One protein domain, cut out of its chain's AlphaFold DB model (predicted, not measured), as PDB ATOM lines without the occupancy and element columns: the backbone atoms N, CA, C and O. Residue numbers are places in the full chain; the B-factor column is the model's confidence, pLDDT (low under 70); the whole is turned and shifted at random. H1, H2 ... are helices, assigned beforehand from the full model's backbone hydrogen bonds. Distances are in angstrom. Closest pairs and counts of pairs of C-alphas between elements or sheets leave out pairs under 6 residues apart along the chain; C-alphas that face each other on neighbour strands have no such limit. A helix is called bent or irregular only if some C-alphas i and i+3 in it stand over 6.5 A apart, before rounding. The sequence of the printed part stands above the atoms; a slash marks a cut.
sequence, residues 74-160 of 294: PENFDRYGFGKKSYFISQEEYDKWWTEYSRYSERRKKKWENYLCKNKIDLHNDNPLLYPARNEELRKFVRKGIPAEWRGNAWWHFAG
ATOM      1  N   PRO A  74       5.138 -56.725   5.280       73.81
ATOM      2  CA  PRO A  74       4.024 -55.822   5.554       73.81
ATOM      3  C   PRO A  74       2.680 -56.373   5.059       73.81
ATOM      4  O   PRO A  74       1.639 -55.758   5.311       73.81
ATOM      5  N   GLU A  75       2.679 -57.484   4.316       82.19
ATOM      6  CA  GLU A  75       1.454 -58.137   3.864       82.19
ATOM      7  C   GLU A  75       0.807 -58.887   5.023       82.19
ATOM      8  O   GLU A  75      -0.377 -58.663   5.273       82.19
ATOM      9  N   ASN A  76       1.576 -59.678   5.774       87.38
ATOM     10  CA  ASN A  76       1.039 -60.549   6.821       87.38
ATOM     11  C   ASN A  76       1.022 -59.919   8.219       87.38
ATOM     12  O   ASN A  76       0.190 -60.310   9.044       87.38
ATOM     13  N   PHE A  77       1.887 -58.937   8.490       90.38
ATOM     14  CA  PHE A  77       2.027 -58.331   9.815       90.38
ATOM     15  C   PHE A  77       1.604 -56.862   9.848       90.38
ATOM     16  O   PHE A  77       1.721 -56.113   8.876       90.38
ATOM     17  N   ASP A  78       1.074 -56.442  10.992       90.62
ATOM     18  CA  ASP A  78       0.790 -55.052  11.284       90.62
ATOM     19  C   ASP A  78       2.074 -54.265  11.581       90.62
ATOM     20  O   ASP A  78       3.193 -54.779  11.602       90.62
ATOM     21  N   ARG A  79       1.908 -52.970  11.847       88.25
ATOM     22  CA  ARG A  79       3.033 -52.057  12.067       88.25
ATOM     23  C   ARG A  79       3.864 -52.323  13.328       88.25
ATOM     24  O   ARG A  79       4.888 -51.671  13.499       88.25
ATOM     25  N   TYR A  80       3.382 -53.170  14.231       90.88
ATOM     26  CA  TYR A  80       4.080 -53.579  15.447       90.88
ATOM     27  C   TYR A  80       4.567 -55.028  15.353       90.88
ATOM     28  O   TYR A  80       5.092 -55.562  16.330       90.88
ATOM     29  N   GLY A  81       4.384 -55.664  14.192       90.75
ATOM     30  CA  GLY A  81       4.812 -57.026  13.936       90.75
ATOM     31  C   GLY A  81       3.811 -58.095  14.367       90.75
ATOM     32  O   GLY A  81       4.208 -59.250  14.431       90.75
ATOM     33  N   PHE A  82       2.551 -57.765  14.677       92.19
ATOM     34  CA  PHE A  82       1.511 -58.766  14.966       92.19
ATOM     35  C   PHE A  82       0.833 -59.245  13.686       92.19
ATOM     36  O   PHE A  82       0.544 -58.442  12.805       92.19
ATOM     37  N   GLY A  83       0.534 -60.541  13.586       91.62
ATOM     38  CA  GLY A  83      -0.211 -61.076  12.446       91.62
ATOM     39  C   GLY A  83      -1.556 -60.362  12.250       91.62
ATOM     40  O   GLY A  83      -2.355 -60.251  13.179       91.62
ATOM     41  N   LYS A  84      -1.830 -59.890  11.029       91.69
ATOM     42  CA  LYS A  84      -3.092 -59.204  10.690       91.69
ATOM     43  C   LYS A  84      -4.297 -60.139  10.727       91.69
ATOM     44  O   LYS A  84      -5.417 -59.718  11.009       91.69
ATOM     45  N   LYS A  85      -4.071 -61.412  10.401       92.06
ATOM     46  CA  LYS A  85      -5.088 -62.458  10.444       92.06
ATOM     47  C   LYS A  85      -5.234 -62.969  11.871       92.06
ATOM     48  O   LYS A  85      -4.262 -63.398  12.483       92.06
ATOM     49  N   SER A  86      -6.469 -63.020  12.352       89.44
ATOM     50  CA  SER A  86      -6.824 -63.659  13.618       89.44
ATOM     51  C   SER A  86      -7.931 -64.694  13.411       89.44
ATOM     52  O   SER A  86      -8.392 -64.923  12.292       89.44
ATOM     53  N   TYR A  87      -8.379 -65.323  14.498       89.75
ATOM     54  CA  TYR A  87      -9.525 -66.235  14.468       89.75
ATOM     55  C   TYR A  87     -10.828 -65.546  14.016       89.75
ATOM     56  O   TYR A  87     -11.684 -66.190  13.417       89.75
ATOM     57  N   PHE A  88     -10.972 -64.243  14.287       91.44
ATOM     58  CA  PHE A  88     -12.209 -63.490  14.042       91.44
ATOM     59  C   PHE A  88     -12.136 -62.533  12.851       91.44
ATOM     60  O   PHE A  88     -13.177 -62.103  12.369       91.44
ATOM     61  N   ILE A  89     -10.929 -62.158  12.419       92.75
ATOM     62  CA  ILE A  89     -10.708 -61.131  11.396       92.75
ATOM     63  C   ILE A  89      -9.773 -61.699  10.335       92.75
ATOM     64  O   ILE A  89      -8.652 -62.122  10.637       92.75
ATOM     65  N   SER A  90     -10.236 -61.698   9.088       94.69
ATOM     66  CA  SER A  90      -9.413 -62.034   7.931       94.69
ATOM     67  C   SER A  90      -8.443 -60.899   7.585       94.69
ATOM     68  O   SER A  90      -8.662 -59.733   7.910       94.69
ATOM     69  N   GLN A  91      -7.366 -61.235   6.878       93.00
ATOM     70  CA  GLN A  91      -6.383 -60.249   6.425       93.00
ATOM     71  C   GLN A  91      -7.012 -59.187   5.508       93.00
ATOM     72  O   GLN A  91      -6.730 -58.005   5.665       93.00
ATOM     73  N   GLU A  92      -7.933 -59.582   4.624       93.31
ATOM     74  CA  GLU A  92      -8.653 -58.657   3.740       93.31
ATOM     75  C   GLU A  92      -9.514 -57.652   4.522       93.31
ATOM     76  O   GLU A  92      -9.542 -56.462   4.198       93.31
ATOM     77  N   GLU A  93     -10.203 -58.106   5.575       94.19
ATOM     78  CA  GLU A  93     -10.985 -57.230   6.455       94.19
ATOM     79  C   GLU A  93     -10.088 -56.244   7.204       94.19
ATOM     80  O   GLU A  93     -10.408 -55.051   7.269       94.19
ATOM     81  N   TYR A  94      -8.951 -56.720   7.721       93.81
ATOM     82  CA  TYR A  94      -7.955 -55.865   8.356       93.81
ATOM     83  C   TYR A  94      -7.423 -54.812   7.377       93.81
ATOM     84  O   TYR A  94      -7.432 -53.624   7.693       93.81
ATOM     85  N   ASP A  95      -6.993 -55.212   6.179       92.69
ATOM     86  CA  ASP A  95      -6.391 -54.309   5.193       92.69
ATOM     87  C   ASP A  95      -7.395 -53.261   4.692       92.69
ATOM     88  O   ASP A  95      -7.058 -52.081   4.514       92.69
ATOM     89  N   LYS A  96      -8.666 -53.654   4.544       94.38
ATOM     90  CA  LYS A  96      -9.761 -52.730   4.237       94.38
ATOM     91  C   LYS A  96      -9.933 -51.682   5.338       94.38
ATOM     92  O   LYS A  96     -10.007 -50.492   5.029       94.38
ATOM     93  N   TRP A  97      -9.969 -52.099   6.606       94.62
ATOM     94  CA  TRP A  97     -10.038 -51.178   7.746       94.62
ATOM     95  C   TRP A  97      -8.805 -50.267   7.813       94.62
ATOM     96  O   TRP A  97      -8.930 -49.044   7.944       94.62
ATOM     97  N   TRP A  98      -7.612 -50.843   7.662       92.19
ATOM     98  CA  TRP A  98      -6.345 -50.130   7.747       92.19
ATOM     99  C   TRP A  98      -6.227 -49.041   6.681       92.19
ATOM    100  O   TRP A  98      -5.737 -47.952   6.967       92.19
ATOM    101  N   THR A  99      -6.739 -49.286   5.473       91.25
ATOM    102  CA  THR A  99      -6.761 -48.300   4.381       91.25
ATOM    103  C   THR A  99      -7.511 -47.018   4.757       91.25
ATOM    104  O   THR A  99      -7.110 -45.917   4.369       91.25
ATOM    105  N   GLU A 100      -8.609 -47.127   5.505       88.94
ATOM    106  CA  GLU A 100      -9.357 -45.962   5.981       88.94
ATOM    107  C   GLU A 100      -8.684 -45.327   7.204       88.94
ATOM    108  O   GLU A 100      -8.507 -44.102   7.273       88.94
ATOM    109  N   TYR A 101      -8.270 -46.166   8.154       90.75
ATOM    110  CA  TYR A 101      -7.687 -45.729   9.413       90.75
ATOM    111  C   TYR A 101      -6.323 -45.042   9.237       90.75
ATOM    112  O   TYR A 101      -6.052 -44.042   9.906       90.75
ATOM    113  N   SER A 102      -5.486 -45.495   8.299       90.88
ATOM    114  CA  SER A 102      -4.182 -44.892   7.995       90.88
ATOM    115  C   SER A 102      -4.318 -43.422   7.589       90.88
ATOM    116  O   SER A 102      -3.642 -42.564   8.152       90.88
ATOM    117  N   ARG A 103      -5.301 -43.085   6.742       92.56
ATOM    118  CA  ARG A 103      -5.599 -41.695   6.341       92.56
ATOM    119  C   ARG A 103      -6.035 -40.829   7.521       92.56
ATOM    120  O   ARG A 103      -5.742 -39.632   7.563       92.56
ATOM    121  N   TYR A 104      -6.799 -41.395   8.457       91.31
ATOM    122  CA  TYR A 104      -7.146 -40.703   9.700       91.31
ATOM    123  C   TYR A 104      -5.892 -40.474  10.553       91.31
ATOM    124  O   TYR A 104      -5.671 -39.351  11.017       91.31
ATOM    125  N   SER A 105      -5.049 -41.499  10.703       90.06
ATOM    126  CA  SER A 105      -3.788 -41.442  11.447       90.06
ATOM    127  C   SER A 105      -2.835 -40.384  10.881       90.06
ATOM    128  O   SER A 105      -2.345 -39.547  11.636       90.06
ATOM    129  N   GLU A 106      -2.650 -40.323   9.561       91.00
ATOM    130  CA  GLU A 106      -1.842 -39.301   8.875       91.00
ATOM    131  C   GLU A 106      -2.370 -37.883   9.132       91.00
ATOM    132  O   GLU A 106      -1.625 -36.981   9.524       91.00
ATOM    133  N   ARG A 107      -3.689 -37.674   9.000       94.75
ATOM    134  CA  ARG A 107      -4.324 -36.382   9.317       94.75
ATOM    135  C   ARG A 107      -4.130 -35.991  10.781       94.75
ATOM    136  O   ARG A 107      -4.000 -34.803  11.086       94.75
ATOM    137  N   ARG A 108      -4.156 -36.957  11.703       94.38
ATOM    138  CA  ARG A 108      -3.887 -36.722  13.128       94.38
ATOM    139  C   ARG A 108      -2.416 -36.400  13.374       94.38
ATOM    140  O   ARG A 108      -2.172 -35.451  14.117       94.38
ATOM    141  N   LYS A 109      -1.480 -37.101  12.727       93.25
ATOM    142  CA  LYS A 109      -0.040 -36.815  12.793       93.25
ATOM    143  C   LYS A 109       0.257 -35.388  12.335       93.25
ATOM    144  O   LYS A 109       0.810 -34.622  13.110       93.25
ATOM    145  N   LYS A 110      -0.280 -34.954  11.191       95.00
ATOM    146  CA  LYS A 110      -0.113 -33.567  10.715       95.00
ATOM    147  C   LYS A 110      -0.629 -32.510  11.698       95.00
ATOM    148  O   LYS A 110      -0.046 -31.443  11.862       95.00
ATOM    149  N   LYS A 111      -1.739 -32.791  12.392       96.50
ATOM    150  CA  LYS A 111      -2.238 -31.897  13.454       96.50
ATOM    151  C   LYS A 111      -1.281 -31.844  14.642       96.50
ATOM    152  O   LYS A 111      -1.138 -30.784  15.241       96.50
ATOM    153  N   TRP A 112      -0.688 -32.976  14.998       96.12
ATOM    154  CA  TRP A 112       0.309 -33.071  16.055       96.12
ATOM    155  C   TRP A 112       1.601 -32.327  15.688       96.12
ATOM    156  O   TRP A 112       2.071 -31.543  16.501       96.12
ATOM    157  N   GLU A 113       2.109 -32.479  14.463       94.81
ATOM    158  CA  GLU A 113       3.264 -31.725  13.941       94.81
ATOM    159  C   GLU A 113       3.033 -30.213  14.042       94.81
ATOM    160  O   GLU A 113       3.844 -29.491  14.616       94.81
ATOM    161  N   ASN A 114       1.872 -29.734  13.579       95.44
ATOM    162  CA  ASN A 114       1.503 -28.321  13.692       95.44
ATOM    163  C   ASN A 114       1.432 -27.851  15.154       95.44
ATOM    164  O   ASN A 114       1.816 -26.724  15.463       95.44
ATOM    165  N   TYR A 115       0.922 -28.697  16.055       95.50
ATOM    166  CA  TYR A 115       0.838 -28.384  17.480       95.50
ATOM    167  C   TYR A 115       2.224 -28.296  18.129       95.50
ATOM    168  O   TYR A 115       2.479 -27.355  18.877       95.50
ATOM    169  N   LEU A 116       3.136 -29.218  17.818       94.75
ATOM    170  CA  LEU A 116       4.514 -29.180  18.312       94.75
ATOM    171  C   LEU A 116       5.276 -27.970  17.759       94.75
ATOM    172  O   LEU A 116       5.872 -27.225  18.533       94.75
ATOM    173  N   CYS A 117       5.139 -27.692  16.460       93.50
ATOM    174  CA  CYS A 117       5.719 -26.511  15.819       93.50
ATOM    175  C   CYS A 117       5.227 -25.202  16.467       93.50
ATOM    176  O   CYS A 117       6.032 -24.332  16.796       93.50
ATOM    177  N   LYS A 118       3.921 -25.082  16.755       94.50
ATOM    178  CA  LYS A 118       3.344 -23.938  17.494       94.50
ATOM    179  C   LYS A 118       3.978 -23.754  18.880       94.50
ATOM    180  O   LYS A 118       4.101 -22.625  19.344       94.50
ATOM    181  N   ASN A 119       4.379 -24.847  19.527       94.12
ATOM    182  CA  ASN A 119       5.050 -24.841  20.827       94.12
ATOM    183  C   ASN A 119       6.587 -24.790  20.719       94.12
ATOM    184  O   ASN A 119       7.254 -24.950  21.733       94.12
ATOM    185  N   LYS A 120       7.145 -24.538  19.522       93.06
ATOM    186  CA  LYS A 120       8.595 -24.466  19.260       93.06
ATOM    187  C   LYS A 120       9.346 -25.747  19.643       93.06
ATOM    188  O   LYS A 120      10.463 -25.687  20.145       93.06
ATOM    189  N   ILE A 121       8.708 -26.895  19.433       91.50
ATOM    190  CA  ILE A 121       9.325 -28.204  19.639       91.50
ATOM    191  C   ILE A 121       9.709 -28.772  18.282       91.50
ATOM    192  O   ILE A 121       8.840 -29.016  17.439       91.50
ATOM    193  N   ASP A 122      11.006 -28.996  18.106       86.94
ATOM    194  CA  ASP A 122      11.564 -29.570  16.891       86.94
ATOM    195  C   ASP A 122      11.432 -31.097  16.875       86.94
ATOM    196  O   ASP A 122      11.474 -31.779  17.904       86.94
ATOM    197  N   LEU A 123      11.271 -31.636  15.669       86.12
ATOM    198  CA  LEU A 123      11.262 -33.074  15.428       86.12
ATOM    199  C   LEU A 123      12.685 -33.530  15.114       86.12
ATOM    200  O   LEU A 123      13.285 -33.078  14.140       86.12
ATOM    201  N   HIS A 124      13.208 -34.471  15.892       79.94
ATOM    202  CA  HIS A 124      14.480 -35.113  15.601       79.94
ATOM    203  C   HIS A 124      14.223 -36.383  14.784       79.94
ATOM    204  O   HIS A 124      13.654 -37.347  15.294       79.94
ATOM    205  N   ASN A 125      14.622 -36.390  13.508       82.31
ATOM    206  CA  ASN A 125      14.378 -37.511  12.588       82.31
ATOM    207  C   ASN A 125      12.894 -37.949  12.563       82.31
ATOM    208  O   ASN A 125      12.582 -39.124  12.747       82.31
ATOM    209  N   ASP A 126      11.982 -36.981  12.399       83.75
ATOM    210  CA  ASP A 126      10.522 -37.192  12.412       83.75
ATOM    211  C   ASP A 126       9.977 -37.761  13.744       83.75
ATOM    212  O   ASP A 126       8.895 -38.348  13.794       83.75
ATOM    213  N   ASN A 127      10.706 -37.573  14.852       83.75
ATOM    214  CA  ASN A 127      10.293 -38.013  16.182       83.75
ATOM    215  C   ASN A 127      10.552 -36.926  17.248       83.75
ATOM    216  O   ASN A 127      11.683 -36.453  17.383       83.75
ATOM    217  N   PRO A 128       9.537 -36.489  18.013       89.12
ATOM    218  CA  PRO A 128       9.745 -35.559  19.116       89.12
ATOM    219  C   PRO A 128      10.383 -36.257  20.325       89.12
ATOM    220  O   PRO A 128       9.943 -37.323  20.755       89.12
ATOM    221  N   LEU A 129      11.398 -35.614  20.907       87.44
ATOM    222  CA  LEU A 129      12.011 -36.038  22.175       87.44
ATOM    223  C   LEU A 129      11.381 -35.341  23.391       87.44
ATOM    224  O   LEU A 129      11.452 -35.842  24.511       87.44
ATOM    225  N   LEU A 130      10.749 -34.189  23.167       88.19
ATOM    226  CA  LEU A 130      10.111 -33.364  24.187       88.19
ATOM    227  C   LEU A 130       8.653 -33.106  23.819       88.19
ATOM    228  O   LEU A 130       8.276 -33.127  22.646       88.19
ATOM    229  N   TYR A 131       7.834 -32.826  24.829       92.69
ATOM    230  CA  TYR A 131       6.439 -32.441  24.656       92.69
ATOM    231  C   TYR A 131       6.141 -31.163  25.442       92.69
ATOM    232  O   TYR A 131       6.844 -30.854  26.404       92.69
ATOM    233  N   PRO A 132       5.108 -30.397  25.047       91.50
ATOM    234  CA  PRO A 132       4.736 -29.192  25.774       91.50
ATOM    235  C   PRO A 132       4.303 -29.522  27.203       91.50
ATOM    236  O   PRO A 132       3.791 -30.615  27.467       91.50
ATOM    237  N   ALA A 133       4.411 -28.535  28.092       90.69
ATOM    238  CA  ALA A 133       3.871 -28.629  29.441       90.69
ATOM    239  C   ALA A 133       2.382 -29.021  29.428       90.69
ATOM    240  O   ALA A 133       1.626 -28.714  28.495       90.69
ATOM    241  N   ARG A 134       1.955 -29.721  30.483       91.75
ATOM    242  CA  ARG A 134       0.594 -30.258  30.586       91.75
ATOM    243  C   ARG A 134      -0.431 -29.129  30.532       91.75
ATOM    244  O   ARG A 134      -0.475 -28.267  31.399       91.75
ATOM    245  N   ASN A 135      -1.298 -29.178  29.526       94.25
ATOM    246  CA  ASN A 135      -2.408 -28.245  29.364       94.25
ATOM    247  C   ASN A 135      -3.634 -28.954  28.749       94.25
ATOM    248  O   ASN A 135      -3.570 -30.123  28.342       94.25
ATOM    249  N   GLU A 136      -4.778 -28.269  28.693       95.62
ATOM    250  CA  GLU A 136      -6.011 -28.844  28.137       95.62
ATOM    251  C   GLU A 136      -5.914 -29.183  26.645       95.62
ATOM    252  O   GLU A 136      -6.526 -30.155  26.191       95.62
ATOM    253  N   GLU A 137      -5.171 -28.388  25.870       94.94
ATOM    254  CA  GLU A 137      -4.974 -28.619  24.439       94.94
ATOM    255  C   GLU A 137      -4.222 -29.943  24.235       94.94
ATOM    256  O   GLU A 137      -4.738 -30.842  23.567       94.94
ATOM    257  N   LEU A 138      -3.097 -30.137  24.926       96.12
ATOM    258  CA  LEU A 138      -2.336 -31.383  24.939       96.12
ATOM    259  C   LEU A 138      -3.208 -32.576  25.349       96.12
ATOM    260  O   LEU A 138      -3.210 -33.596  24.663       96.12
ATOM    261  N   ARG A 139      -4.010 -32.448  26.415       95.81
ATOM    262  CA  ARG A 139      -4.939 -33.510  26.849       95.81
ATOM    263  C   ARG A 139      -5.923 -33.899  25.742       95.81
ATOM    264  O   ARG A 139      -6.161 -35.088  25.526       95.81
ATOM    265  N   LYS A 140      -6.474 -32.929  25.001       96.50
ATOM    266  CA  LYS A 140      -7.356 -33.193  23.845       96.50
ATOM    267  C   LYS A 140      -6.615 -33.911  22.717       96.50
ATOM    268  O   LYS A 140      -7.212 -34.743  22.035       96.50
ATOM    269  N   PHE A 141      -5.339 -33.599  22.504       96.31
ATOM    270  CA  PHE A 141      -4.498 -34.276  21.521       96.31
ATOM    271  C   PHE A 141      -4.197 -35.725  21.918       96.31
ATOM    272  O   PHE A 141      -4.427 -36.617  21.101       96.31
ATOM    273  N   VAL A 142      -3.796 -35.965  23.171       96.25
ATOM    274  CA  VAL A 142      -3.533 -37.305  23.726       96.25
ATOM    275  C   VAL A 142      -4.785 -38.186  23.675       96.25
ATOM    276  O   VAL A 142      -4.713 -39.304  23.175       96.25
ATOM    277  N   ARG A 143      -5.959 -37.667  24.071       95.25
ATOM    278  CA  ARG A 143      -7.245 -38.397  23.994       95.25
ATOM    279  C   ARG A 143      -7.639 -38.806  22.572       95.25
ATOM    280  O   ARG A 143      -8.375 -39.767  22.394       95.25
ATOM    281  N   LYS A 144      -7.162 -38.084  21.555       94.69
ATOM    282  CA  LYS A 144      -7.381 -38.414  20.134       94.69
ATOM    283  C   LYS A 144      -6.308 -39.348  19.561       94.69
ATOM    284  O   LYS A 144      -6.338 -39.616  18.359       94.69
ATOM    285  N   GLY A 145      -5.371 -39.798  20.392       93.81
ATOM    286  CA  GLY A 145      -4.278 -40.686  20.027       93.81
ATOM    287  C   GLY A 145      -2.987 -39.944  19.692       93.81
ATOM    288  O   GLY A 145      -2.982 -38.949  18.959       93.81
ATOM    289  N   ILE A 146      -1.886 -40.477  20.220       95.12
ATOM    290  CA  ILE A 146      -0.511 -40.105  19.876       95.12
ATOM    291  C   ILE A 146      -0.100 -40.898  18.618       95.12
ATOM    292  O   ILE A 146      -0.416 -42.100  18.556       95.12
ATOM    293  N   PRO A 147       0.571 -40.269  17.627       94.56
ATOM    294  CA  PRO A 147       1.119 -40.969  16.466       94.56
ATOM    295  C   PRO A 147       1.968 -42.163  16.905       94.56
ATOM    296  O   PRO A 147       2.683 -42.076  17.900       94.56
ATOM    297  N   ALA A 148       1.831 -43.292  16.212       90.44
ATOM    298  CA  ALA A 148       2.388 -44.576  16.643       90.44
ATOM    299  C   ALA A 148       3.901 -44.527  16.864       90.44
ATOM    300  O   ALA A 148       4.399 -45.016  17.871       90.44
ATOM    301  N   GLU A 149       4.590 -43.877  15.939       88.81
ATOM    302  CA  GLU A 149       6.038 -43.715  15.865       88.81
ATOM    303  C   GLU A 149       6.577 -42.875  17.031       88.81
ATOM    304  O   GLU A 149       7.749 -42.957  17.383       88.81
ATOM    305  N   TRP A 150       5.710 -42.071  17.651       93.94
ATOM    306  CA  TRP A 150       6.062 -41.159  18.736       93.94
ATOM    307  C   TRP A 150       5.693 -41.716  20.113       93.94
ATOM    308  O   TRP A 150       5.999 -41.094  21.124       93.94
ATOM    309  N   ARG A 151       5.007 -42.866  20.191       94.88
ATOM    310  CA  ARG A 151       4.478 -43.400  21.459       94.88
ATOM    311  C   ARG A 151       5.566 -43.713  22.470       94.88
ATOM    312  O   ARG A 151       5.395 -43.333  23.619       94.88
ATOM    313  N   GLY A 152       6.669 -44.336  22.051       93.75
ATOM    314  CA  GLY A 152       7.785 -44.652  22.948       93.75
ATOM    315  C   GLY A 152       8.296 -43.410  23.676       93.75
ATOM    316  O   GLY A 152       8.243 -43.343  24.904       93.75
ATOM    317  N   ASN A 153       8.666 -42.378  22.914       93.31
ATOM    318  CA  ASN A 153       9.146 -41.109  23.463       93.31
ATOM    319  C   ASN A 153       8.064 -40.363  24.252       93.31
ATOM    320  O   ASN A 153       8.351 -39.826  25.319       93.31
ATOM    321  N   ALA A 154       6.815 -40.358  23.780       94.94
ATOM    322  CA  ALA A 154       5.709 -39.733  24.498       94.94
ATOM    323  C   ALA A 154       5.467 -40.366  25.863       94.94
ATOM    324  O   ALA A 154       5.330 -39.660  26.860       94.94
ATOM    325  N   TRP A 155       5.377 -41.694  25.910       95.88
ATOM    326  CA  TRP A 155       5.136 -42.431  27.142       95.88
ATOM    327  C   TRP A 155       6.294 -42.228  28.109       95.88
ATOM    328  O   TRP A 155       6.046 -41.892  29.263       95.88
ATOM    329  N   TRP A 156       7.534 -42.320  27.618       95.62
ATOM    330  CA  TRP A 156       8.736 -42.041  28.400       95.62
ATOM    331  C   TRP A 156       8.722 -40.629  28.997       95.62
ATOM    332  O   TRP A 156       8.904 -40.455  30.203       95.62
ATOM    333  N   HIS A 157       8.429 -39.620  28.174       94.44
ATOM    334  CA  HIS A 157       8.374 -38.226  28.599       94.44
ATOM    335  C   HIS A 157       7.266 -37.990  29.637       94.44
ATOM    336  O   HIS A 157       7.526 -37.468  30.719       94.44
ATOM    337  N   PHE A 158       6.027 -38.407  29.359       94.38
ATOM    338  CA  PHE A 158       4.894 -38.135  30.252       94.38
ATOM    339  C   PHE A 158       4.922 -38.924  31.560       94.38
ATOM    340  O   PHE A 158       4.338 -38.459  32.548       94.38
ATOM    341  N   ALA A 159       5.586 -40.082  31.568       95.12
ATOM    342  CA  ALA A 159       5.820 -40.876  32.766       95.12
ATOM    343  C   ALA A 159       6.905 -40.278  33.677       95.12
ATOM    344  O   ALA A 159       6.991 -40.664  34.842       95.12
ATOM    345  N   GLY A 160       7.704 -39.323  33.182       94.81
ATOM    346  CA  GLY A 160       8.886 -38.825  33.887       94.81
ATOM    347  C   GLY A 160      10.043 -39.828  33.862       94.81
ATOM    348  O   GLY A 160      10.845 -39.871  34.791       94.81
TER     349      GLY A 160
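AT A GLANCE: This is residues 74 to 160 of the 294 residues of the protein "MSB4-like protein" of Saccharomyces kudriavzevii (strain ATCC MYA-4449 / AS 2.2408 / CBS 8840 / NBRC 1802 / NCYC 2889) (UniProt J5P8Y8). What is the main picture? One long helix, H1, makes the longest axis like a spine; near its later end two short helices, H2 and H3, and the loop of residues 119 to 135 form a loose head, and at its beginning the unnamed stretch of residues 74 to 90 makes a loop. Residues 99 to 104, within H1 and between these two ends, stand free. What is it made of, and how large is it? The printed part has 87 residues with three named helices, H1, H2 and H3 in that order, and no named strand, and the class is all helix. It is loose, with a radius of gyration of the C-alphas of 15.3 A, and elongated, spanning 43 by 24 by 23 A.

IN THESE COORDINATES: What comes first? Residues 74 to 90 hold no named element, beginning with C-alpha 74 at (4.024, -55.822, 5.554). Where does H1 run? H1 is residues 91 to 118, from C-alpha 91 at (-6.383, -60.249, 6.425) to C-alpha 118 at (3.344, -23.938, 17.494), 39.2 A from first to last C-alpha. It has a kink of 33 degrees near residue 100. Where are the two shorter helices? H2 is residues 136 to 143, 10.5 A long. H3 is residues 148 to 159, 16.9 A long, and ends with C-alpha 159 at (5.820, -40.876, 32.766); it is irregular, as C-alphas 149 and 152 are 7.4 A apart, against about 5 A in a regular helix.

HOW THE PARTS SIT: How does H1 stand to H2? They are close but not clearly touching, with 1 pair of C-alphas within 8 A, the closest being those of Trp 112 and Phe 141, 7.4 A apart. Their lines stand at a shallow tilt of 18 degrees, and they run opposite ways. How does H3 stand to the others? H3 is apart from H1, and it is apart from H2 too. What do the backbones show? In H2 every O i to N i+4 pair is within hydrogen-bond range; in H1 22 of 24 such pairs are, and in H3 6 of 8.

THE WHOLE: How far does it reach? The two C-alphas farthest apart are those of Tyr 87 and Lys 120, at 45.8 A. Which links are long, and is there a cut? The link from H1 to H2, 17 residues, is long, and that from H2 to H3, 4 residues, is tight. The printed part has no cut. Where is confidence low? The mean pLDDT of the printed part is 92.0, and no printed residue is under 70.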